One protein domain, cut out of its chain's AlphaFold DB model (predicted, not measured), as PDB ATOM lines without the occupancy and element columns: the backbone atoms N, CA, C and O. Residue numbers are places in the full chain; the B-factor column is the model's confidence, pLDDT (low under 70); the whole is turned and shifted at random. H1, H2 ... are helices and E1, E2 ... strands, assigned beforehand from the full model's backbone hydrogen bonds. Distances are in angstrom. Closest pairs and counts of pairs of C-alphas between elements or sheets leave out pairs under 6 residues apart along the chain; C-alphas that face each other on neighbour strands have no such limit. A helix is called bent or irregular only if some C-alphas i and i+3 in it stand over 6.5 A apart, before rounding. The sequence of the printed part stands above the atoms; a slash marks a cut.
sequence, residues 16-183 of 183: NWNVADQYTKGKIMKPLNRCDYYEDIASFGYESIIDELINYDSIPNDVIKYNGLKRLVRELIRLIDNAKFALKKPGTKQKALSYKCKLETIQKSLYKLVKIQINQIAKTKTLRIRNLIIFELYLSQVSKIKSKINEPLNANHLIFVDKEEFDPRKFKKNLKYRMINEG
ATOM      1  N   ASN A  16     -26.377 -37.354 -18.122       59.66
ATOM      2  CA  ASN A  16     -25.414 -36.325 -18.528       59.66
ATOM      3  C   ASN A  16     -24.530 -36.773 -19.704       59.66
ATOM      4  O   ASN A  16     -24.253 -35.969 -20.599       59.66
ATOM      5  N   TRP A  17     -24.143 -38.053 -19.758       58.16
ATOM      6  CA  TRP A  17     -23.376 -38.610 -20.881       58.16
ATOM      7  C   TRP A  17     -24.157 -38.571 -22.203       58.16
ATOM      8  O   TRP A  17     -23.616 -38.145 -23.225       58.16
ATOM      9  N   ASN A  18     -25.444 -38.936 -22.184       61.62
ATOM     10  CA  ASN A  18     -26.295 -38.894 -23.377       61.62
ATOM     11  C   ASN A  18     -26.510 -37.463 -23.895       61.62
ATOM     12  O   ASN A  18     -26.481 -37.232 -25.105       61.62
ATOM     13  N   VAL A  19     -26.676 -36.487 -22.998       70.56
ATOM     14  CA  VAL A  19     -26.825 -35.073 -23.378       70.56
ATOM     15  C   VAL A  19     -25.522 -34.518 -23.967       70.56
ATOM     16  O   VAL A  19     -25.560 -33.797 -24.967       70.56
ATOM     17  N   ALA A  20     -24.367 -34.884 -23.405       72.88
ATOM     18  CA  ALA A  20     -23.062 -34.471 -23.920       72.88
ATOM     19  C   ALA A  20     -22.760 -35.058 -25.313       72.88
ATOM     20  O   ALA A  20     -22.286 -34.334 -26.192       72.88
ATOM     21  N   ASP A  21     -23.081 -36.333 -25.552       75.56
ATOM     22  CA  ASP A  21     -22.928 -36.975 -26.868       75.56
ATOM     23  C   ASP A  21     -23.838 -36.328 -27.927       75.56
ATOM     24  O   ASP A  21     -23.381 -35.951 -29.011       75.56
ATOM     25  N   GLN A  22     -25.114 -36.102 -27.596       82.19
ATOM     26  CA  GLN A  22     -26.051 -35.409 -28.487       82.19
ATOM     27  C   GLN A  22     -25.600 -33.979 -28.800       82.19
ATOM     28  O   GLN A  22     -25.695 -33.535 -29.951       82.19
ATOM     29  N   TYR A  23     -25.073 -33.262 -27.803       85.81
ATOM     30  CA  TYR A  23     -24.514 -31.931 -28.005       85.81
ATOM     31  C   TYR A  23     -23.339 -31.977 -28.984       85.81
ATOM     32  O   TYR A  23     -23.344 -31.248 -29.975       85.81
ATOM     33  N   THR A  24     -22.363 -32.857 -28.754       85.88
ATOM     34  CA  THR A  24     -21.179 -32.997 -29.612       85.88
ATOM     35  C   THR A  24     -21.569 -33.348 -31.047       85.88
ATOM     36  O   THR A  24     -21.173 -32.652 -31.988       85.88
ATOM     37  N   LYS A  25     -22.443 -34.342 -31.239       86.75
ATOM     38  CA  LYS A  25     -22.950 -34.717 -32.568       86.75
ATOM     39  C   LYS A  25     -23.653 -33.550 -33.268       86.75
ATOM     40  O   LYS A  25     -23.380 -33.256 -34.433       86.75
ATOM     41  N   GLY A  26     -24.539 -32.849 -32.561       88.94
ATOM     42  CA  GLY A  26     -25.363 -31.790 -33.145       88.94
ATOM     43  C   GLY A  26     -24.642 -30.457 -33.360       88.94
ATOM     44  O   GLY A  26     -24.958 -29.735 -34.310       88.94
ATOM     45  N   LYS A  27     -23.706 -30.098 -32.478       92.62
ATOM     46  CA  LYS A  27     -23.091 -28.761 -32.408       92.62
ATOM     47  C   LYS A  27     -21.622 -28.731 -32.818       92.62
ATOM     48  O   LYS A  27     -21.123 -27.630 -33.049       92.62
ATOM     49  N   ILE A  28     -20.962 -29.885 -32.937       92.44
ATOM     50  CA  ILE A  28     -19.557 -29.996 -33.353       92.44
ATOM     51  C   ILE A  28     -19.447 -30.826 -34.637       92.44
ATOM     52  O   ILE A  28     -19.088 -30.273 -35.674       92.44
ATOM     53  N   MET A  29     -19.851 -32.100 -34.615       90.56
ATOM     54  CA  MET A  29     -19.690 -33.001 -35.770       90.56
ATOM     55  C   MET A  29     -20.514 -32.566 -36.984       90.56
ATOM     56  O   MET A  29     -19.997 -32.457 -38.091       90.56
ATOM     57  N   LYS A  30     -21.800 -32.250 -36.794       92.94
ATOM     58  CA  LYS A  30     -22.655 -31.797 -37.900       92.94
ATOM     59  C   LYS A  30     -22.147 -30.494 -38.549       92.94
ATOM     60  O   LYS A  30     -22.146 -30.424 -39.776       92.94
ATOM     61  N   PRO A  31     -21.709 -29.468 -37.791       94.88
ATOM     62  CA  PRO A  31     -21.022 -28.315 -38.371       94.88
ATOM     63  C   PRO A  31     -19.703 -28.637 -39.081       94.88
ATOM     64  O   PRO A  31     -19.447 -28.017 -40.107       94.88
ATOM     65  N   LEU A  32     -18.899 -29.592 -38.597       93.94
ATOM     66  CA  LEU A  32     -17.681 -30.032 -39.296       93.94
ATOM     67  C   LEU A  32     -18.010 -30.590 -40.686       93.94
ATOM     68  O   LEU A  32     -17.516 -30.055 -41.671       93.94
ATOM     69  N   ASN A  33     -18.954 -31.531 -40.779       94.25
ATOM     70  CA  ASN A  33     -19.377 -32.096 -42.068       94.25
ATOM     71  C   ASN A  33     -19.942 -31.022 -43.013       94.25
ATOM     72  O   ASN A  33     -19.744 -31.056 -44.223       94.25
ATOM     73  N   ARG A  34     -20.655 -30.028 -42.467       96.19
ATOM     74  CA  ARG A  34     -21.132 -28.884 -43.258       96.19
ATOM     75  C   ARG A  34     -20.000 -27.999 -43.757       96.19
ATOM     76  O   ARG A  34     -20.166 -27.368 -44.793       96.19
ATOM     77  N   CYS A  35     -18.900 -27.888 -43.014       97.12
ATOM     78  CA  CYS A  35     -17.733 -27.158 -43.490       97.12
ATOM     79  C   CYS A  35     -17.133 -27.857 -44.712       97.12
ATOM     80  O   CYS A  35     -16.817 -27.164 -45.667       97.12
ATOM     81  N   ASP A  36     -17.052 -29.189 -44.716       95.56
ATOM     82  CA  ASP A  36     -16.590 -29.946 -45.889       95.56
ATOM     83  C   ASP A  36     -17.505 -29.685 -47.094       95.56
ATOM     84  O   ASP A  36     -17.058 -29.163 -48.110       95.56
ATOM     85  N   TYR A  37     -18.819 -29.857 -46.912       95.81
ATOM     86  CA  TYR A  37     -19.810 -29.555 -47.948       95.81
ATOM     87  C   TYR A  37     -19.677 -28.125 -48.504       95.81
ATOM     88  O   TYR A  37     -19.667 -27.903 -49.711       95.81
ATOM     89  N   TYR A  38     -19.563 -27.107 -47.644       98.00
ATOM     90  CA  TYR A  38     -19.449 -25.725 -48.117       98.00
ATOM     91  C   TYR A  38     -18.092 -25.393 -48.741       98.00
ATOM     92  O   TYR A  38     -18.020 -24.436 -49.512       98.00
ATOM     93  N   GLU A  39     -17.036 -26.127 -48.403       97.12
ATOM     94  CA  GLU A  39     -15.733 -26.015 -49.054       97.12
ATOM     95  C   GLU A  39     -15.782 -26.555 -50.484       97.12
ATOM     96  O   GLU A  39     -15.303 -25.871 -51.391       97.12
ATOM     97  N   ASP A  40     -16.437 -27.693 -50.708       95.38
ATOM     98  CA  ASP A  40     -16.637 -28.248 -52.050       95.38
ATOM     99  C   ASP A  40     -17.453 -27.282 -52.917       95.38
ATOM    100  O   ASP A  40     -17.016 -26.869 -53.994       95.38
ATOM    101  N   ILE A  41     -18.572 -26.777 -52.385       96.31
ATOM    102  CA  ILE A  41     -19.384 -25.753 -53.056       96.31
ATOM    103  C   ILE A  41     -18.580 -24.473 -53.320       96.31
ATOM    104  O   ILE A  41     -18.732 -23.849 -54.367       96.31
ATOM    105  N   ALA A  42     -17.719 -24.037 -52.397       96.94
ATOM    106  CA  ALA A  42     -16.881 -22.858 -52.618       96.94
ATOM    107  C   ALA A  42     -15.838 -23.079 -53.725       96.94
ATOM    108  O   ALA A  42     -15.500 -22.133 -54.442       96.94
ATOM    109  N   SER A  43     -15.337 -24.307 -53.854       95.25
ATOM    110  CA  SER A  43     -14.303 -24.699 -54.813       95.25
ATOM    111  C   SER A  43     -14.877 -24.867 -56.217       95.25
ATOM    112  O   SER A  43     -14.394 -24.244 -57.168       95.25
ATOM    113  N   PHE A  44     -15.950 -25.645 -56.337       93.75
ATOM    114  CA  PHE A  44     -16.481 -26.121 -57.616       93.75
ATOM    115  C   PHE A  44     -17.810 -25.463 -57.992       93.75
ATOM    116  O   PHE A  44     -18.107 -25.293 -59.170       93.75
ATOM    117  N   GLY A  45     -18.574 -25.020 -56.992       92.94
ATOM    118  CA  GLY A  45     -19.921 -24.477 -57.160       92.94
ATOM    119  C   GLY A  45     -21.017 -25.484 -56.874       92.94
ATOM    120  O   GLY A  45     -22.046 -25.116 -56.322       92.94
ATOM    121  N   TYR A  46     -20.782 -26.753 -57.176       90.88
ATOM    122  CA  TYR A  46     -21.743 -27.836 -57.001       90.88
ATOM    123  C   TYR A  46     -21.125 -28.969 -56.180       90.88
ATOM    124  O   TYR A  46     -19.905 -29.054 -56.055       90.88
ATOM    125  N   GLU A  47     -21.976 -29.796 -55.570       86.56
ATOM    126  CA  GLU A  47     -21.541 -30.942 -54.756       86.56
ATOM    127  C   GLU A  47     -20.947 -32.050 -55.632       86.56
ATOM    128  O   GLU A  47     -20.000 -32.728 -55.241       86.56
ATOM    129  N   SER A  48     -21.469 -32.200 -56.849       88.69
ATOM    130  CA  SER A  48     -20.989 -33.167 -57.824       88.69
ATOM    131  C   SER A  48     -21.012 -32.603 -59.244       88.69
ATOM    132  O   SER A  48     -21.742 -31.660 -59.553       88.69
ATOM    133  N   ILE A  49     -20.245 -33.235 -60.138       87.56
ATOM    134  CA  ILE A  49     -20.271 -32.940 -61.580       87.56
ATOM    135  C   ILE A  49     -21.667 -33.207 -62.164       87.56
ATOM    136  O   ILE A  49     -22.112 -32.505 -63.065       87.56
ATOM    137  N   ILE A  50     -22.381 -34.213 -61.647       89.12
ATOM    138  CA  ILE A  50     -23.740 -34.534 -62.102       89.12
ATOM    139  C   ILE A  50     -24.678 -33.365 -61.790       89.12
ATOM    140  O   ILE A  50     -25.416 -32.924 -62.669       89.12
ATOM    141  N   ASP A  51     -24.609 -32.822 -60.572       86.75
ATOM    142  CA  ASP A  51     -25.415 -31.662 -60.184       86.75
ATOM    143  C   ASP A  51     -25.073 -30.430 -61.019       86.75
ATOM    144  O   ASP A  51     -25.975 -29.688 -61.402       86.75
ATOM    145  N   GLU A  52     -23.793 -30.224 -61.335       87.62
ATOM    146  CA  GLU A  52     -23.352 -29.146 -62.222       87.62
ATOM    147  C   GLU A  52     -23.971 -29.271 -63.620       87.62
ATOM    148  O   GLU A  52     -24.507 -28.293 -64.141       87.62
ATOM    149  N   LEU A  53     -23.955 -30.470 -64.208       87.38
ATOM    150  CA  LEU A  53     -24.521 -30.722 -65.536       87.38
ATOM    151  C   LEU A  53     -26.044 -30.540 -65.561       87.38
ATOM    152  O   LEU A  53     -26.572 -29.947 -66.498       87.38
ATOM    153  N   ILE A  54     -26.752 -31.011 -64.528       88.94
ATOM    154  CA  ILE A  54     -28.211 -30.847 -64.409       88.94
ATOM    155  C   ILE A  54     -28.589 -29.366 -64.270       88.94
ATOM    156  O   ILE A  54     -29.618 -28.934 -64.786       88.94
ATOM    157  N   ASN A  55     -27.763 -28.582 -63.578       85.44
ATOM    158  CA  ASN A  55     -28.051 -27.194 -63.224       85.44
ATOM    159  C   ASN A  55     -27.276 -26.176 -64.078       85.44
ATOM    160  O   ASN A  55     -27.182 -25.010 -63.688       85.44
ATOM    161  N   TYR A  56     -26.738 -26.580 -65.232       78.62
ATOM    162  CA  TYR A  56     -25.843 -25.748 -66.041       78.62
ATOM    163  C   TYR A  56     -26.447 -24.380 -66.413       78.62
ATOM    164  O   TYR A  56     -25.789 -23.350 -66.267       78.62
ATOM    165  N   ASP A  57     -27.729 -24.354 -66.788       80.94
ATOM    166  CA  ASP A  57     -28.450 -23.130 -67.180       80.94
ATOM    167  C   ASP A  57     -29.062 -22.356 -65.993       80.94
ATOM    168  O   ASP A  57     -29.832 -21.410 -66.179       80.94
ATOM    169  N   SER A  58     -28.766 -22.765 -64.757       83.00
ATOM    170  CA  SER A  58     -29.394 -22.214 -63.556       83.00
ATOM    171  C   SER A  58     -28.656 -20.975 -63.006       83.00
ATOM    172  O   SER A  58     -28.253 -20.064 -63.732       83.00
ATOM    173  N   ILE A  59     -28.535 -20.874 -61.681       81.81
ATOM    174  CA  ILE A  59     -27.871 -19.771 -60.990       81.81
ATOM    175  C   ILE A  59     -26.402 -19.697 -61.452       81.81
ATOM    176  O   ILE A  59     -25.718 -20.718 -61.458       81.81
ATOM    177  N   PRO A  60     -25.861 -18.499 -61.754       87.69
ATOM    178  CA  PRO A  60     -24.464 -18.363 -62.159       87.69
ATOM    179  C   PRO A  60     -23.498 -18.975 -61.140       87.69
ATOM    180  O   PRO A  60     -23.569 -18.640 -59.954       87.69
ATOM    181  N   ASN A  61     -22.550 -19.795 -61.605       90.94
ATOM    182  CA  ASN A  61     -21.631 -20.546 -60.740       90.94
ATOM    183  C   ASN A  61     -20.891 -19.647 -59.716       90.94
ATOM    184  O   ASN A  61     -20.819 -19.952 -58.527       90.94
ATOM    185  N   ASP A  62     -20.460 -18.452 -60.129       92.25
ATOM    186  CA  ASP A  62     -19.843 -17.443 -59.251       92.25
ATOM    187  C   ASP A  62     -20.686 -17.089 -58.013       92.25
ATOM    188  O   ASP A  62     -20.149 -16.869 -56.923       92.25
ATOM    189  N   VAL A  63     -22.014 -17.025 -58.164       92.38
ATOM    190  CA  VAL A  63     -22.946 -16.774 -57.055       92.38
ATOM    191  C   VAL A  63     -22.896 -17.935 -56.072       92.38
ATOM    192  O   VAL A  63     -22.882 -17.714 -54.857       92.38
ATOM    193  N   ILE A  64     -22.880 -19.163 -56.589       94.12
ATOM    194  CA  ILE A  64     -22.918 -20.378 -55.785       94.12
ATOM    195  C   ILE A  64     -21.599 -20.539 -55.026       94.12
ATOM    196  O   ILE A  64     -21.627 -20.614 -53.796       94.12
ATOM    197  N   LYS A  65     -20.454 -20.418 -55.710       95.94
ATOM    198  CA  LYS A  65     -19.113 -20.431 -55.099       95.94
ATOM    199  C   LYS A  65     -18.953 -19.368 -54.016       95.94
ATOM    200  O   LYS A  65     -18.525 -19.661 -52.897       95.94
ATOM    201  N   TYR A  66     -19.358 -18.127 -54.299       96.38
ATOM    202  CA  TYR A  66     -19.315 -17.049 -53.307       96.38
ATOM    203  C   TYR A  66     -20.179 -17.353 -52.075       96.38
ATOM    204  O   TYR A  66     -19.765 -17.110 -50.935       96.38
ATOM    205  N   ASN A  67     -21.376 -17.904 -52.283       95.75
ATOM    206  CA  ASN A  67     -22.251 -18.305 -51.189       95.75
ATOM    207  C   ASN A  67     -21.686 -19.493 -50.401       95.75
ATOM    208  O   ASN A  67     -21.820 -19.488 -49.175       95.75
ATOM    209  N   GLY A  68     -21.028 -20.447 -51.063       97.31
ATOM    210  CA  GLY A  68     -20.279 -21.540 -50.443       97.31
ATOM    211  C   GLY A  68     -19.233 -21.006 -49.473       97.31
ATOM    212  O   GLY A  68     -19.334 -21.243 -48.271       97.31
ATOM    213  N   LEU A  69     -18.328 -20.143 -49.948       98.12
ATOM    214  CA  LEU A  69     -17.286 -19.536 -49.111       98.12
ATOM    215  C   LEU A  69     -17.883 -18.751 -47.931       98.12
ATOM    216  O   LEU A  69     -17.446 -18.877 -46.786       98.12
ATOM    217  N   LYS A  70     -18.927 -17.955 -48.183       97.88
ATOM    218  CA  LYS A  70     -19.614 -17.188 -47.134       97.88
ATOM    219  C   LYS A  70     -20.246 -18.093 -46.073       97.88
ATOM    220  O   LYS A  70     -20.240 -17.737 -44.890       97.88
ATOM    221  N   ARG A  71     -20.824 -19.228 -46.475       98.06
ATOM    222  CA  ARG A  71     -21.424 -20.216 -45.568       98.06
ATOM    223  C   ARG A  71     -20.359 -20.995 -44.804       98.06
ATOM    224  O   ARG A  71     -20.509 -21.118 -43.593       98.06
ATOM    225  N   LEU A  72     -19.268 -21.392 -45.456       98.50
ATOM    226  CA  LEU A  72     -18.111 -22.031 -44.829       98.50
ATOM    227  C   LEU A  72     -17.549 -21.177 -43.686       98.50
ATOM    228  O   LEU A  72     -17.461 -21.634 -42.549       98.50
ATOM    229  N   VAL A  73     -17.253 -19.901 -43.955       98.50
ATOM    230  CA  VAL A  73     -16.734 -18.970 -42.937       98.50
ATOM    231  C   VAL A  73     -17.694 -18.848 -41.750       98.50
ATOM    232  O   VAL A  73     -17.267 -18.865 -40.596       98.50
ATOM    233  N   ARG A  74     -19.003 -18.745 -42.012       98.12
ATOM    234  CA  ARG A  74     -20.023 -18.664 -40.954       98.12
ATOM    235  C   ARG A  74     -20.104 -19.939 -40.122       98.12
ATOM    236  O   ARG A  74     -20.206 -19.841 -38.902       98.12
ATOM    237  N   GLU A  75     -20.071 -21.102 -40.761       98.31
ATOM    238  CA  GLU A  75     -20.185 -22.377 -40.056       98.31
ATOM    239  C   GLU A  75     -18.932 -22.654 -39.212       98.31
ATOM    240  O   GLU A  75     -19.068 -23.088 -38.072       98.31
ATOM    241  N   LEU A  76     -17.737 -22.271 -39.678       98.38
ATOM    242  CA  LEU A  76     -16.507 -22.328 -38.876       98.38
ATOM    243  C   LEU A  76     -16.550 -21.408 -37.649       98.38
ATOM    244  O   LEU A  76     -16.177 -21.824 -36.552       98.38
ATOM    245  N   ILE A  77     -17.029 -20.167 -37.796       98.31
ATOM    246  CA  ILE A  77     -17.212 -19.257 -36.649       98.31
ATOM    247  C   ILE A  77     -18.187 -19.875 -35.640       98.31
ATOM    248  O   ILE A  77     -17.908 -19.904 -34.441       98.31
ATOM    249  N   ARG A  78     -19.307 -20.420 -36.129       97.38
ATOM    250  CA  ARG A  78     -20.317 -21.087 -35.301       97.38
ATOM    251  C   ARG A  78     -19.759 -22.314 -34.581       97.38
ATOM    252  O   ARG A  78     -20.047 -22.495 -33.402       97.38
ATOM    253  N   LEU A  79     -18.969 -23.139 -35.266       96.94
ATOM    254  CA  LEU A  79     -18.287 -24.294 -34.686       96.94
ATOM    255  C   LEU A  79     -17.394 -23.860 -33.519       96.94
ATOM    256  O   LEU A  79     -17.481 -24.429 -32.433       96.94
ATOM    257  N   ILE A  80     -16.592 -22.808 -33.712       97.62
ATOM    258  CA  ILE A  80     -15.739 -22.261 -32.652       97.62
ATOM    259  C   ILE A  80     -16.585 -21.759 -31.479       97.62
ATOM    260  O   ILE A  80     -16.257 -22.037 -30.327       97.62
ATOM    261  N   ASP A  81     -17.685 -21.052 -31.739       97.19
ATOM    262  CA  ASP A  81     -18.567 -20.563 -30.678       97.19
ATOM    263  C   ASP A  81     -19.240 -21.684 -29.885       97.19
ATOM    264  O   ASP A  81     -19.353 -21.564 -28.663       97.19
ATOM    265  N   ASN A  82     -19.621 -22.776 -30.550       95.44
ATOM    266  CA  ASN A  82     -20.166 -23.959 -29.894       95.44
ATOM    267  C   ASN A  82     -19.099 -24.712 -29.088       95.44
ATOM    268  O   ASN A  82     -19.410 -25.260 -28.042       95.44
ATOM    269  N   ALA A  83     -17.845 -24.753 -29.542       95.19
ATOM    270  CA  ALA A  83     -16.809 -25.563 -28.902       95.19
ATOM    271  C   ALA A  83     -16.015 -24.821 -27.813       95.19
ATOM    272  O   ALA A  83     -15.518 -25.441 -26.874       95.19
ATOM    273  N   LYS A  84     -15.885 -23.487 -27.888       94.56
ATOM    274  CA  LYS A  84     -14.942 -22.707 -27.055       94.56
ATOM    275  C   LYS A  84     -15.116 -22.858 -25.542       94.56
ATOM    276  O   LYS A  84     -14.165 -22.599 -24.805       94.56
ATOM    277  N   PHE A  85     -16.311 -23.203 -25.059       92.25
ATOM    278  CA  PHE A  85     -16.556 -23.400 -23.624       92.25
ATOM    279  C   PHE A  85     -15.992 -24.740 -23.120       92.25
ATOM    280  O   PHE A  85     -15.602 -24.839 -21.950       92.25
ATOM    281  N   ALA A  86     -15.927 -25.735 -24.010       90.56
ATOM    282  CA  ALA A  86     -15.448 -27.087 -23.755       90.56
ATOM    283  C   ALA A  86     -13.926 -27.233 -23.966       90.56
ATOM    284  O   ALA A  86     -13.340 -28.228 -23.558       90.56
ATOM    285  N   LEU A  87     -13.261 -26.219 -24.533       94.06
ATOM    286  CA  LEU A  87     -11.801 -26.161 -24.665       94.06
ATOM    287  C   LEU A  87     -11.139 -25.823 -23.316       94.06
ATOM    288  O   LEU A  87     -10.944 -24.650 -22.986       94.06
ATOM    289  N   LYS A  88     -10.820 -26.850 -22.522       92.25
ATOM    290  CA  LYS A  88     -10.201 -26.730 -21.190       92.25
ATOM    291  C   LYS A  88      -8.677 -26.834 -21.215       92.25
ATOM    292  O   LYS A  88      -8.028 -26.262 -20.342       92.25
ATOM    293  N   LYS A  89      -8.090 -27.534 -22.193       92.94
ATOM    294  CA  LYS A  89      -6.629 -27.681 -22.287       92.94
ATOM    295  C   LYS A  89      -5.945 -26.320 -22.506       92.94
ATOM    296  O   LYS A  89      -6.424 -25.542 -23.346       92.94
ATOM    297  N   PRO A  90      -4.822 -26.035 -21.820       94.62
ATOM    298  CA  PRO A  90      -4.101 -24.770 -21.953       94.62
ATOM    299  C   PRO A  90      -3.810 -24.400 -23.414       94.62
ATOM    300  O   PRO A  90      -3.468 -25.250 -24.232       94.62
ATOM    301  N   GLY A  91      -3.999 -23.126 -23.764       94.75
ATOM    302  CA  GLY A  91      -3.723 -22.580 -25.099       94.75
ATOM    303  C   GLY A  91      -4.725 -22.955 -26.203       94.75
ATOM    304  O   GLY A  91      -4.844 -22.221 -27.185       94.75
ATOM    305  N   THR A  92      -5.498 -24.038 -26.058       95.88
ATOM    306  CA  THR A  92      -6.429 -24.501 -27.108       95.88
ATOM    307  C   THR A  92      -7.569 -23.516 -27.366       95.88
ATOM    308  O   THR A  92      -7.881 -23.213 -28.520       95.88
ATOM    309  N   LYS A  93      -8.140 -22.937 -26.302       96.56
ATOM    310  CA  LYS A  93      -9.189 -21.916 -26.400       96.56
ATOM    311  C   LYS A  93      -8.688 -20.646 -27.086       96.56
ATOM    312  O   LYS A  93      -9.343 -20.148 -27.996       96.56
ATOM    313  N   GLN A  94      -7.519 -20.139 -26.692       96.94
ATOM    314  CA  GLN A  94      -6.904 -18.953 -27.296       96.94
ATOM    315  C   GLN A  94      -6.608 -19.187 -28.781       96.94
ATOM    316  O   GLN A  94      -6.916 -18.335 -29.613       96.94
ATOM    317  N   LYS A  95      -6.092 -20.372 -29.132       96.81
ATOM    318  CA  LYS A  95      -5.843 -20.769 -30.522       96.81
ATOM    319  C   LYS A  95      -7.135 -20.770 -31.345       96.81
ATOM    320  O   LYS A  95      -7.172 -20.129 -32.395       96.81
ATOM    321  N   ALA A  96      -8.214 -21.374 -30.843       97.06
ATOM    322  CA  ALA A  96      -9.517 -21.356 -31.511       97.06
ATOM    323  C   ALA A  96     -10.085 -19.931 -31.669       97.06
ATOM    324  O   ALA A  96     -10.559 -19.565 -32.743       97.06
ATOM    325  N   LEU A  97      -9.979 -19.084 -30.640       97.88
ATOM    326  CA  LEU A  97     -10.409 -17.683 -30.718       97.88
ATOM    327  C   LEU A  97      -9.579 -16.870 -31.725       97.88
ATOM    328  O   LEU A  97     -10.131 -16.027 -32.431       97.88
ATOM    329  N   SER A  98      -8.281 -17.160 -31.860       98.12
ATOM    330  CA  SER A  98      -7.431 -16.534 -32.881       98.12
ATOM    331  C   SER A  98      -7.893 -16.875 -34.301       98.12
ATOM    332  O   SER A  98      -7.881 -16.017 -35.185       98.12
ATOM    333  N   TYR A  99      -8.362 -18.109 -34.521       98.31
ATOM    334  CA  TYR A  99      -8.952 -18.519 -35.793       98.31
ATOM    335  C   TYR A  99     -10.269 -17.802 -36.055       98.31
ATOM    336  O   TYR A  99     -10.465 -17.291 -37.155       98.31
ATOM    337  N   LYS A 100     -11.130 -17.684 -35.038       98.19
ATOM    338  CA  LYS A 100     -12.378 -16.925 -35.150       98.19
ATOM    339  C   LYS A 100     -12.122 -15.472 -35.561       98.19
ATOM    340  O   LYS A 100     -12.738 -15.011 -36.514       98.19
ATOM    341  N   CYS A 101     -11.167 -14.787 -34.934       98.19
ATOM    342  CA  CYS A 101     -10.816 -13.406 -35.287       98.19
ATOM    343  C   CYS A 101     -10.370 -13.269 -36.760       98.19
ATOM    344  O   CYS A 101     -10.795 -12.356 -37.479       98.19
ATOM    345  N   LYS A 102      -9.569 -14.221 -37.259       98.06
ATOM    346  CA  LYS A 102      -9.180 -14.274 -38.681       98.06
ATOM    347  C   LYS A 102     -10.390 -14.483 -39.595       98.06
ATOM    348  O   LYS A 102     -10.536 -13.763 -40.578       98.06
ATOM    349  N   LEU A 103     -11.275 -15.418 -39.252       98.31
ATOM    350  CA  LEU A 103     -12.501 -15.691 -40.009       98.31
ATOM    351  C   LEU A 103     -13.452 -14.488 -40.034       98.31
ATOM    352  O   LEU A 103     -14.029 -14.194 -41.076       98.31
ATOM    353  N   GLU A 104     -13.593 -13.758 -38.929       98.19
ATOM    354  CA  GLU A 104     -14.401 -12.533 -38.865       98.19
ATOM    355  C   GLU A 104     -13.811 -11.416 -39.734       98.19
ATOM    356  O   GLU A 104     -14.546 -10.680 -40.395       98.19
ATOM    357  N   THR A 105     -12.482 -11.313 -39.782       97.56
ATOM    358  CA  THR A 105     -11.786 -10.374 -40.672       97.56
ATOM    359  C   THR A 105     -12.050 -10.721 -42.137       97.56
ATOM    360  O   THR A 105     -12.451  -9.849 -42.908       97.56
ATOM    361  N   ILE A 106     -11.916 -12.002 -42.497       96.81
ATOM    362  CA  ILE A 106     -12.253 -12.522 -43.828       96.81
ATOM    363  C   ILE A 106     -13.718 -12.229 -44.159       96.81
ATOM    364  O   ILE A 106     -14.018 -11.687 -45.219       96.81
ATOM    365  N   GLN A 107     -14.644 -12.525 -43.242       96.62
ATOM    366  CA  GLN A 107     -16.077 -12.312 -43.436       96.62
ATOM    367  C   GLN A 107     -16.397 -10.854 -43.776       96.62
ATOM    368  O   GLN A 107     -17.211 -10.593 -44.665       96.62
ATOM    369  N   LYS A 108     -15.747  -9.911 -43.085       95.94
ATOM    370  CA  LYS A 108     -15.905  -8.476 -43.331       95.94
ATOM    371  C   LYS A 108     -15.357  -8.056 -44.689       95.94
ATOM    372  O   LYS A 108     -15.870  -7.091 -45.236       95.94
ATOM    373  N   SER A 109     -14.363  -8.739 -45.256       94.62
ATOM    374  CA  SER A 109     -13.788  -8.393 -46.562       94.62
ATOM    375  C   SER A 109     -14.349  -9.193 -47.743       94.62
ATOM    376  O   SER A 109     -14.086  -8.807 -48.881       94.62
ATOM    377  N   LEU A 110     -15.176 -10.226 -47.519       93.19
ATOM    378  CA  LEU A 110     -15.748 -11.065 -48.590       93.19
ATOM    379  C   LEU A 110     -16.448 -10.264 -49.696       93.19
ATOM    380  O   LEU A 110     -16.328 -10.610 -50.868       93.19
ATOM    381  N   TYR A 111     -17.138  -9.169 -49.363       91.25
ATOM    382  CA  TYR A 111     -17.841  -8.351 -50.361       91.25
ATOM    383  C   TYR A 111     -16.901  -7.764 -51.429       91.25
ATOM    384  O   TYR A 111     -17.346  -7.440 -52.528       91.25
ATOM    385  N   LYS A 112     -15.601  -7.634 -51.125       92.06
ATOM    386  CA  LYS A 112     -14.585  -7.123 -52.053       92.06
ATOM    387  C   LYS A 112     -14.250  -8.124 -53.160       92.06
ATOM    388  O   LYS A 112     -13.753  -7.713 -54.204       92.06
ATOM    389  N   LEU A 113     -14.546  -9.410 -52.955       92.00
ATOM    390  CA  LEU A 113     -14.270 -10.478 -53.919       92.00
ATOM    391  C   LEU A 113     -15.233 -10.463 -55.109       92.00
ATOM    392  O   LEU A 113     -14.944 -11.072 -56.135       92.00
ATOM    393  N   VAL A 114     -16.367  -9.765 -54.995       92.62
ATOM    394  CA  VAL A 114     -17.445  -9.817 -55.984       92.62
ATOM    395  C   VAL A 114     -17.788  -8.446 -56.554       92.62
ATOM    396  O   VAL A 114     -17.732  -7.407 -55.890       92.62
ATOM    397  N   LYS A 115     -18.138  -8.418 -57.835       91.38
ATOM    398  CA  LYS A 115     -18.764  -7.280 -58.502       91.38
ATOM    399  C   LYS A 115     -20.241  -7.597 -58.636       91.38
ATOM    400  O   LYS A 115     -20.607  -8.634 -59.176       91.38
ATOM    401  N   ILE A 116     -21.069  -6.697 -58.125       87.38
ATOM    402  CA  ILE A 116     -22.517  -6.775 -58.260       87.38
ATOM    403  C   ILE A 116     -22.905  -5.775 -59.341       87.38
ATOM    404  O   ILE A 116     -22.597  -4.591 -59.219       87.38
ATOM    405  N   GLN A 117     -23.555  -6.254 -60.393       84.56
ATOM    406  CA  GLN A 117     -24.161  -5.419 -61.420       84.56
ATOM    407  C   GLN A 117     -25.676  -5.554 -61.302       84.56
ATOM    408  O   GLN A 117     -26.214  -6.655 -61.199       84.56
ATOM    409  N   ILE A 118     -26.358  -4.415 -61.257       83.88
ATOM    410  CA  ILE A 118     -27.816  -4.352 -61.199       83.88
ATOM    411  C   ILE A 118     -28.270  -3.783 -62.534       83.88
ATOM    412  O   ILE A 118     -27.949  -2.641 -62.857       83.88
ATOM    413  N   ASN A 119     -28.997  -4.579 -63.311       81.12
ATOM    414  CA  ASN A 119     -29.675  -4.095 -64.499       81.12
ATOM    415  C   ASN A 119     -31.080  -3.650 -64.084       81.12
ATOM    416  O   ASN A 119     -31.941  -4.478 -63.787       81.12
ATOM    417  N   GLN A 120     -31.295  -2.336 -64.033       79.38
ATOM    418  CA  GLN A 120     -32.573  -1.760 -63.605       79.38
ATOM    419  C   GLN A 120     -33.705  -2.029 -64.607       79.38
ATOM    420  O   GLN A 120     -34.846  -2.200 -64.191       79.38
ATOM    421  N   ILE A 121     -33.389  -2.132 -65.903       78.56
ATOM    422  CA  ILE A 121     -34.369  -2.349 -66.977       78.56
ATOM    423  C   ILE A 121     -34.860  -3.800 -66.955       78.56
ATOM    424  O   ILE A 121     -36.058  -4.055 -66.911       78.56
ATOM    425  N   ALA A 122     -33.931  -4.756 -66.906       79.62
ATOM    426  CA  ALA A 122     -34.258  -6.182 -66.843       79.62
ATOM    427  C   ALA A 122     -34.638  -6.659 -65.426       79.62
ATOM    428  O   ALA A 122     -34.984  -7.823 -65.243       79.62
ATOM    429  N   LYS A 123     -34.532  -5.787 -64.410       78.50
ATOM    430  CA  LYS A 123     -34.663  -6.119 -62.978       78.50
ATOM    431  C   LYS A 123     -33.785  -7.304 -62.543       78.50
ATOM    432  O   LYS A 123     -34.129  -8.033 -61.615       78.50
ATOM    433  N   THR A 124     -32.632  -7.491 -63.185       78.50
ATOM    434  CA  THR A 124     -31.705  -8.588 -62.878       78.50
ATOM    435  C   THR A 124     -30.521  -8.106 -62.048       78.50
ATOM    436  O   THR A 124     -30.031  -6.982 -62.189       78.50
ATOM    437  N   LYS A 125     -30.040  -8.977 -61.156       77.69
ATOM    438  CA  LYS A 125     -28.830  -8.762 -60.361       77.69
ATOM    439  C   LYS A 125     -27.830  -9.855 -60.694       77.69
ATOM    440  O   LYS A 125     -28.062 -11.017 -60.377       77.69
ATOM    441  N   THR A 126     -26.708  -9.480 -61.289       84.12
ATOM    442  CA  THR A 126     -25.610 -10.401 -61.575       84.12
ATOM    443  C   THR A 126     -24.486 -10.178 -60.573       84.12
ATOM    444  O   THR A 126     -24.132  -9.050 -60.222       84.12
ATOM    445  N   LEU A 127     -23.942 -11.276 -60.062       90.38
ATOM    446  CA  LEU A 127     -22.769 -11.284 -59.198       90.38
ATOM    447  C   LEU A 127     -21.686 -12.057 -59.935       90.38
ATOM    448  O   LEU A 127     -21.933 -13.169 -60.393       90.38
ATOM    449  N   ARG A 128     -20.509 -11.448 -60.056       91.94
ATOM    450  CA  ARG A 128     -19.322 -12.079 -60.635       91.94
ATOM    451  C   ARG A 128     -18.144 -11.964 -59.690       91.94
ATOM    452  O   ARG A 128     -17.977 -10.925 -59.042       91.94
ATOM    453  N   ILE A 129     -17.318 -12.996 -59.618       92.56
ATOM    454  CA  ILE A 129     -16.057 -12.952 -58.882       92.56
ATOM    455  C   ILE A 129     -15.105 -12.019 -59.643       92.56
ATOM    456  O   ILE A 129     -14.911 -12.148 -60.847       92.56
ATOM    457  N   ARG A 130     -14.547 -11.014 -58.956       90.00
ATOM    458  CA  ARG A 130     -13.689  -9.989 -59.587       90.00
ATOM    459  C   ARG A 130     -12.337 -10.538 -60.003       90.00
ATOM    460  O   ARG A 130     -11.804 -10.143 -61.031       90.00
ATOM    461  N   ASN A 131     -11.756 -11.353 -59.132       91.38
ATOM    462  CA  ASN A 131     -10.415 -11.886 -59.274       91.38
ATOM    463  C   ASN A 131     -10.406 -13.293 -58.676       91.38
ATOM    464  O   ASN A 131     -10.536 -13.452 -57.459       91.38
ATOM    465  N   LEU A 132     -10.280 -14.289 -59.552       92.19
ATOM    466  CA  LEU A 132     -10.315 -15.697 -59.180       92.19
ATOM    467  C   LEU A 132      -9.135 -16.075 -58.275       92.19
ATOM    468  O   LEU A 132      -9.345 -16.722 -57.259       92.19
ATOM    469  N   ILE A 133      -7.934 -15.566 -58.557       94.31
ATOM    470  CA  ILE A 133      -6.730 -15.824 -57.751       94.31
ATOM    471  C   ILE A 133      -6.928 -15.326 -56.314       94.31
ATOM    472  O   ILE A 133      -6.646 -16.033 -55.351       94.31
ATOM    473  N   ILE A 134      -7.458 -14.110 -56.137       93.94
ATOM    474  CA  ILE A 134      -7.732 -13.574 -54.794       93.94
ATOM    475  C   ILE A 134      -8.821 -14.398 -54.098       93.94
ATOM    476  O   ILE A 134      -8.724 -14.647 -52.897       93.94
ATOM    477  N   PHE A 135      -9.848 -14.833 -54.830       96.44
ATOM    478  CA  PHE A 135     -10.889 -15.700 -54.283       96.44
ATOM    479  C   PHE A 135     -10.315 -17.039 -53.789       96.44
ATOM    480  O   PHE A 135     -10.589 -17.441 -52.659       96.44
ATOM    481  N   GLU A 136      -9.467 -17.687 -54.585       95.50
ATOM    482  CA  GLU A 136      -8.788 -18.939 -54.234       95.50
ATOM    483  C   GLU A 136      -7.840 -18.770 -53.044       95.50
ATOM    484  O   GLU A 136      -7.806 -19.622 -52.157       95.50
ATOM    485  N   LEU A 137      -7.131 -17.641 -52.948       96.06
ATOM    486  CA  LEU A 137      -6.313 -17.318 -51.776       96.06
ATOM    487  C   LEU A 137      -7.160 -17.218 -50.501       96.06
ATOM    488  O   LEU A 137      -6.760 -17.718 -49.449       96.06
ATOM    489  N   TYR A 138      -8.332 -16.588 -50.585       96.81
ATOM    490  CA  TYR A 138      -9.276 -16.522 -49.470       96.81
ATOM    491  C   TYR A 138      -9.782 -17.911 -49.083       96.81
ATOM    492  O   TYR A 138      -9.752 -18.259 -47.903       96.81
ATOM    493  N   LEU A 139     -10.206 -18.706 -50.065       97.69
ATOM    494  CA  LEU A 139     -10.660 -20.074 -49.846       97.69
ATOM    495  C   LEU A 139      -9.564 -20.913 -49.180       97.69
ATOM    496  O   LEU A 139      -9.796 -21.450 -48.104       97.69
ATOM    497  N   SER A 140      -8.340 -20.896 -49.712       97.75
ATOM    498  CA  SER A 140      -7.183 -21.610 -49.154       97.75
ATOM    499  C   SER A 140      -6.892 -21.229 -47.697       97.75
ATOM    500  O   SER A 140      -6.628 -22.091 -46.853       97.75
ATOM    501  N   GLN A 141      -6.980 -19.939 -47.352       97.62
ATOM    502  CA  GLN A 141      -6.825 -19.495 -45.964       97.62
ATOM    503  C   GLN A 141      -7.919 -20.061 -45.052       97.62
ATOM    504  O   GLN A 141      -7.621 -20.493 -43.935       97.62
ATOM    505  N   VAL A 142      -9.171 -20.076 -45.514       98.19
ATOM    506  CA  VAL A 142     -10.307 -20.626 -44.762       98.19
ATOM    507  C   VAL A 142     -10.182 -22.146 -44.620       98.19
ATOM    508  O   VAL A 142     -10.308 -22.650 -43.505       98.19
ATOM    509  N   SER A 143      -9.816 -22.862 -45.684       97.75
ATOM    510  CA  SER A 143      -9.507 -24.298 -45.693       97.75
ATOM    511  C   SER A 143      -8.403 -24.660 -44.702       97.75
ATOM    512  O   SER A 143      -8.518 -25.602 -43.917       97.75
ATOM    513  N   LYS A 144      -7.338 -23.852 -44.648       97.94
ATOM    514  CA  LYS A 144      -6.253 -24.032 -43.677       97.94
ATOM    515  C   LYS A 144      -6.742 -23.867 -42.239       97.94
ATOM    516  O   LYS A 144      -6.279 -24.585 -41.355       97.94
ATOM    517  N   ILE A 145      -7.662 -22.937 -41.986       97.94
ATOM    518  CA  ILE A 145      -8.293 -22.789 -40.668       97.94
ATOM    519  C   ILE A 145      -9.188 -23.997 -40.363       97.94
ATOM    520  O   ILE A 145      -9.090 -24.530 -39.260       97.94
ATOM    521  N   LYS A 146      -9.994 -24.462 -41.332       97.12
ATOM    522  CA  LYS A 146     -10.829 -25.671 -41.215       97.12
ATOM    523  C   LYS A 146      -9.990 -26.886 -40.820       97.12
ATOM    524  O   LYS A 146     -10.319 -27.564 -39.864       97.12
ATOM    525  N   SER A 147      -8.866 -27.128 -41.489       94.94
ATOM    526  CA  SER A 147      -7.969 -28.240 -41.145       94.94
ATOM    527  C   SER A 147      -7.393 -28.097 -39.727       94.94
ATOM    528  O   SER A 147      -7.420 -29.037 -38.934       94.94
ATOM    529  N   LYS A 148      -6.933 -26.894 -39.362       96.06
ATOM    530  CA  LYS A 148      -6.282 -26.647 -38.066       96.06
ATOM    531  C   LYS A 148      -7.229 -26.598 -36.872       96.06
ATOM    532  O   LYS A 148      -6.756 -26.725 -35.744       96.06
ATOM    533  N   ILE A 149      -8.537 -26.399 -37.069       94.69
ATOM    534  CA  ILE A 149      -9.490 -26.382 -35.948       94.69
ATOM    535  C   ILE A 149      -9.643 -27.764 -35.305       94.69
ATOM    536  O   ILE A 149      -9.962 -27.848 -34.123       94.69
ATOM    537  N   ASN A 150      -9.331 -28.834 -36.038       91.50
ATOM    538  CA  ASN A 150      -9.384 -30.193 -35.511       91.50
ATOM    539  C   ASN A 150      -8.379 -30.403 -34.371       91.50
ATOM    540  O   ASN A 150      -8.678 -31.128 -33.432       91.50
ATOM    541  N   GLU A 151      -7.229 -29.721 -34.385       92.56
ATOM    542  CA  GLU A 151      -6.209 -29.847 -33.336       92.56
ATOM    543  C   GLU A 151      -6.733 -29.464 -31.932       92.56
ATOM    544  O   GLU A 151      -6.692 -30.308 -31.036       92.56
ATOM    545  N   PRO A 152      -7.252 -28.237 -31.680       94.06
ATOM    546  CA  PRO A 152      -7.796 -27.891 -30.368       94.06
ATOM    547  C   PRO A 152      -9.047 -28.704 -30.007       94.06
ATOM    548  O   PRO A 152      -9.265 -28.950 -28.822       94.06
ATOM    549  N   LEU A 153      -9.854 -29.128 -30.986       92.19
ATOM    550  CA  LEU A 153     -11.036 -29.956 -30.739       92.19
ATOM    551  C   LEU A 153     -10.648 -31.371 -30.275       92.19
ATOM    552  O   LEU A 153     -11.143 -31.833 -29.247       92.19
ATOM    553  N   ASN A 154      -9.706 -32.016 -30.965       89.44
ATOM    554  CA  ASN A 154      -9.180 -33.339 -30.615       89.44
ATOM    555  C   ASN A 154      -8.450 -33.328 -29.274       89.44
ATOM    556  O   ASN A 154      -8.664 -34.218 -28.459       89.44
ATOM    557  N   ALA A 155      -7.659 -32.287 -28.994       90.00
ATOM    558  CA  ALA A 155      -6.961 -32.147 -27.713       90.00
ATOM    559  C   ALA A 155      -7.913 -32.113 -26.499       90.00
ATOM    560  O   ALA A 155      -7.488 -32.361 -25.371       90.00
ATOM    561  N   ASN A 156      -9.190 -31.783 -26.716       89.69
ATOM    562  CA  ASN A 156     -10.237 -31.777 -25.695       89.69
ATOM    563  C   ASN A 156     -11.256 -32.918 -25.886       89.69
ATOM    564  O   ASN A 156     -12.336 -32.859 -25.305       89.69
ATOM    565  N   HIS A 157     -10.927 -33.930 -26.696       88.06
ATOM    566  CA  HIS A 157     -11.756 -35.106 -26.975       88.06
ATOM    567  C   HIS A 157     -13.161 -34.782 -27.516       88.06
ATOM    568  O   HIS A 157     -14.129 -35.486 -27.240       88.06
ATOM    569  N   LEU A 158     -13.285 -33.698 -28.291       85.75
ATOM    570  CA  LEU A 158     -14.570 -33.224 -28.826       85.75
ATOM    571  C   LEU A 158     -14.948 -33.841 -30.182       85.75
ATOM    572  O   LEU A 158     -16.050 -33.602 -30.667       85.75
ATOM    573  N   ILE A 159     -14.038 -34.582 -30.815       81.50
ATOM    574  CA  ILE A 159     -14.266 -35.269 -32.099       81.50
ATOM    575  C   ILE A 159     -13.902 -36.743 -31.929       81.50
ATOM    576  O   ILE A 159     -14.757 -37.612 -32.073       81.50
ATOM    577  N   PHE A 160     -12.646 -37.017 -31.560       77.06
ATOM    578  CA  PHE A 160     -12.181 -38.351 -31.195       77.06
ATOM    579  C   PHE A 160     -12.055 -38.448 -29.679       77.06
ATOM    580  O   PHE A 160     -11.342 -37.665 -29.052       77.06
ATOM    581  N   VAL A 161     -12.777 -39.399 -29.093       64.75
ATOM    582  CA  VAL A 161     -12.621 -39.757 -27.685       64.75
ATOM    583  C   VAL A 161     -11.581 -40.864 -27.626       64.75
ATOM    584  O   VAL A 161     -11.819 -41.941 -28.174       64.75
ATOM    585  N   ASP A 162     -10.463 -40.616 -26.946       58.16
ATOM    586  CA  ASP A 162      -9.573 -41.690 -26.513       58.16
ATOM    587  C   ASP A 162     -10.335 -42.459 -25.433       58.16
ATOM    588  O   ASP A 162     -10.318 -42.109 -24.252       58.16
ATOM    589  N   LYS A 163     -11.131 -43.448 -25.847       55.31
ATOM    590  CA  LYS A 163     -11.739 -44.372 -24.898       55.31
ATOM    591  C   LYS A 163     -10.609 -45.248 -24.374       55.31
ATOM    592  O   LYS A 163     -10.253 -46.231 -25.015       55.31
ATOM    593  N   GLU A 164     -10.067 -44.918 -23.206       50.62
ATOM    594  CA  GLU A 164      -9.556 -45.988 -22.354       50.62
ATOM    595  C   GLU A 164     -10.743 -46.923 -22.107       50.62
ATOM    596  O   GLU A 164     -11.751 -46.521 -21.518       50.62
ATOM    597  N   GLU A 165     -10.683 -48.142 -22.646       45.09
ATOM    598  CA  GLU A 165     -11.668 -49.166 -22.318       45.09
ATOM    599  C   GLU A 165     -11.709 -49.308 -20.798       45.09
ATOM    600  O   GLU A 165     -10.707 -49.613 -20.147       45.09
ATOM    601  N   PHE A 166     -12.882 -49.057 -20.220       54.00
ATOM    602  CA  PHE A 166     -13.114 -49.318 -18.814       54.00
ATOM    603  C   PHE A 166     -12.941 -50.820 -18.578       54.00
ATOM    604  O   PHE A 166     -13.826 -51.598 -18.923       54.00
ATOM    605  N   ASP A 167     -11.805 -51.226 -18.004       64.38
ATOM    606  CA  ASP A 167     -11.571 -52.601 -17.567       64.38
ATOM    607  C   ASP A 167     -12.216 -52.811 -16.181       64.38
ATOM    608  O   ASP A 167     -11.660 -52.376 -15.156       64.38
ATOM    609  N   PRO A 168     -13.353 -53.532 -16.092       64.44
ATOM    610  CA  PRO A 168     -14.047 -53.750 -14.826       64.44
ATOM    611  C   PRO A 168     -13.195 -54.544 -13.827       64.44
ATOM    612  O   PRO A 168     -13.406 -54.459 -12.614       64.44
ATOM    613  N   ARG A 169     -12.219 -55.328 -14.313       71.50
ATOM    614  CA  ARG A 169     -11.323 -56.134 -13.475       71.50
ATOM    615  C   ARG A 169     -10.295 -55.249 -12.779       71.50
ATOM    616  O   ARG A 169     -10.051 -55.437 -11.585       71.50
ATOM    617  N   LYS A 170      -9.742 -54.262 -13.489       74.31
ATOM    618  CA  LYS A 170      -8.796 -53.278 -12.939       74.31
ATOM    619  C   LYS A 170      -9.475 -52.375 -11.905       74.31
ATOM    620  O   LYS A 170      -8.927 -52.168 -10.824       74.31
ATOM    621  N   PHE A 171     -10.712 -51.951 -12.176       72.56
ATOM    622  CA  PHE A 171     -11.524 -51.184 -11.226       72.56
ATOM    623  C   PHE A 171     -11.829 -51.976  -9.941       72.56
ATOM    624  O   PHE A 171     -11.556 -51.491  -8.842       72.56
ATOM    625  N   LYS A 172     -12.292 -53.233 -10.055       75.88
ATOM    626  CA  LYS A 172     -12.532 -54.109  -8.889       75.88
ATOM    627  C   LYS A 172     -11.267 -54.371  -8.066       75.88
ATOM    628  O   LYS A 172     -11.349 -54.421  -6.840       75.88
ATOM    629  N   LYS A 173     -10.104 -54.531  -8.710       78.56
ATOM    630  CA  LYS A 173      -8.813 -54.689  -8.015       78.56
ATOM    631  C   LYS A 173      -8.451 -53.451  -7.196       78.56
ATOM    632  O   LYS A 173      -8.103 -53.596  -6.029       78.56
ATOM    633  N   ASN A 174      -8.590 -52.258  -7.772       75.44
ATOM    634  CA  ASN A 174      -8.302 -51.002  -7.074       75.44
ATOM    635  C   ASN A 174      -9.252 -50.761  -5.894       75.44
ATOM    636  O   ASN A 174      -8.827 -50.277  -4.848       75.44
ATOM    637  N   LEU A 175     -10.522 -51.148  -6.035       74.31
ATOM    638  CA  LEU A 175     -11.528 -51.008  -4.983       74.31
ATOM    639  C   LEU A 175     -11.253 -51.964  -3.809       74.31
ATOM    640  O   LEU A 175     -11.260 -51.534  -2.659       74.31
ATOM    641  N   LYS A 176     -10.890 -53.224  -4.095       74.69
ATOM    642  CA  LYS A 176     -10.406 -54.168  -3.071       74.69
ATOM    643  C   LYS A 176      -9.152 -53.661  -2.359       74.69
ATOM    644  O   LYS A 176      -9.061 -53.786  -1.149       74.69
ATOM    645  N   TYR A 177      -8.198 -53.098  -3.099       74.44
ATOM    646  CA  TYR A 177      -6.950 -52.595  -2.524       74.44
ATOM    647  C   TYR A 177      -7.184 -51.423  -1.559       74.44
ATOM    648  O   TYR A 177      -6.573 -51.383  -0.497       74.44
ATOM    649  N   ARG A 178      -8.109 -50.508  -1.885       71.56
ATOM    650  CA  ARG A 178      -8.514 -49.422  -0.976       71.56
ATOM    651  C   ARG A 178      -9.224 -49.940   0.272       71.56
ATOM    652  O   ARG A 178      -8.869 -49.540   1.367       71.56
ATOM    653  N   MET A 179     -10.149 -50.890   0.126       70.06
ATOM    654  CA  MET A 179     -10.864 -51.465   1.276       70.06
ATOM    655  C   MET A 179      -9.963 -52.243   2.247       70.06
ATOM    656  O   MET A 179     -10.340 -52.415   3.396       70.06
ATOM    657  N   ILE A 180      -8.808 -52.738   1.788       71.25
ATOM    658  CA  ILE A 180      -7.858 -53.495   2.619       71.25
ATOM    659  C   ILE A 180      -6.825 -52.578   3.294       71.25
ATOM    660  O   ILE A 180      -6.338 -52.919   4.361       71.25
ATOM    661  N   ASN A 181      -6.477 -51.444   2.678       64.31
ATOM    662  CA  ASN A 181      -5.401 -50.570   3.163       64.31
ATOM    663  C   ASN A 181      -5.887 -49.267   3.820       64.31
ATOM    664  O   ASN A 181      -5.080 -48.581   4.437       64.31
ATOM    665  N   GLU A 182      -7.162 -48.902   3.665       55.31
ATOM    666  CA  GLU A 182      -7.768 -47.702   4.275       55.31
ATOM    667  C   GLU A 182      -8.851 -48.040   5.324       55.31
ATOM    668  O   GLU A 182      -9.554 -47.139   5.782       55.31
ATOM    669  N   GLY A 183      -8.997 -49.318   5.697       48.34
ATOM    670  CA  GLY A 183      -9.826 -49.788   6.818       48.34
ATOM    671  C   GLY A 183      -8.964 -50.310   7.955       48.34
ATOM    672  O   GLY A 183      -9.362 -50.098   9.120       48.34
TER     673      GLY A 183
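This is residues 16 to 183 of the 183 residues of an uncharacterized protein of marine sediment metagenome (UniProt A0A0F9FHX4). What does the model look like? Four helices, H1, H3, H4 and H5, lie side by side in an up-and-down bundle, each running against the one before it; the strand hairpin E1 and E2 and the short H2 are at one end, and a tail ending in H6, whose residues 163 to 183 stick out, leaves the other. How is it made up? The printed part has 168 residues, mostly helix, in the order H1 H2 H3 H4 E1 E2 H5 H6, with an antiparallel sheet E1 - E2. How large is it? It is only just loose, close to extended, with a radius of gyration of the C-alphas of 22.9 A, and spans 91 by 34 by 25 A.

Where is the sheet? E1 is residues 114 to 119, from C-alpha 114 at (-17.445, -9.817, -55.984), and E2 is residues 124 to 129. Where are the helices? H1, residues 16 to 44, is 41.4 A long from C-alpha 16 at (-25.414, -36.325, -18.528); H3, residues 61 to 83, 32.6 A; H4, residues 92 to 113, 31.3 A; H5, residues 132 to 154, 33.6 A. H2 is residues 49 to 54, and H6, residues 168 to 181, is 20.2 A long and ends at C-alpha 181 (-5.401, -50.570, 3.163). Is H4 irregular? Yes: C-alphas 108 and 111 are 7.3 A apart, and it has a kink of 32 degrees near residue 107.

How do E1 and E2 pair? They form an antiparallel hairpin, with N 117 and O 126 at 2.9 A, within hydrogen-bond range. The closest C-alphas of E2 and H3 are those of Arg 128 and Asp 62, 5.6 A apart. How do the bundle helices meet? H3 touches H1 at a shallow tilt of 24 degrees, opposite ways, closest at the C-alphas of Lys 65 and Ala 42, 4.1 A. H3 and H4 form a helical hairpin, and H4 touches H5, closest at the C-alphas of Thr 92 and Pro 152, 4.9 A. How are the helix backbones? Every O i to N i+4 pair is within hydrogen-bond range in H2, H3 and H6, but 22 of 25 in H1, 15 of 18 in H4 and 16 of 19 in H5.

How far does it reach? The two C-alphas farthest apart, those of Ile 121 and Gly 183, are 91.1 A apart. Which link is long? H5 to H6, with 13 residues between them; the printed part has no cut. Where is confidence low? Residues 16 to 18, 161 to 168 and 181 to 183 are under 70.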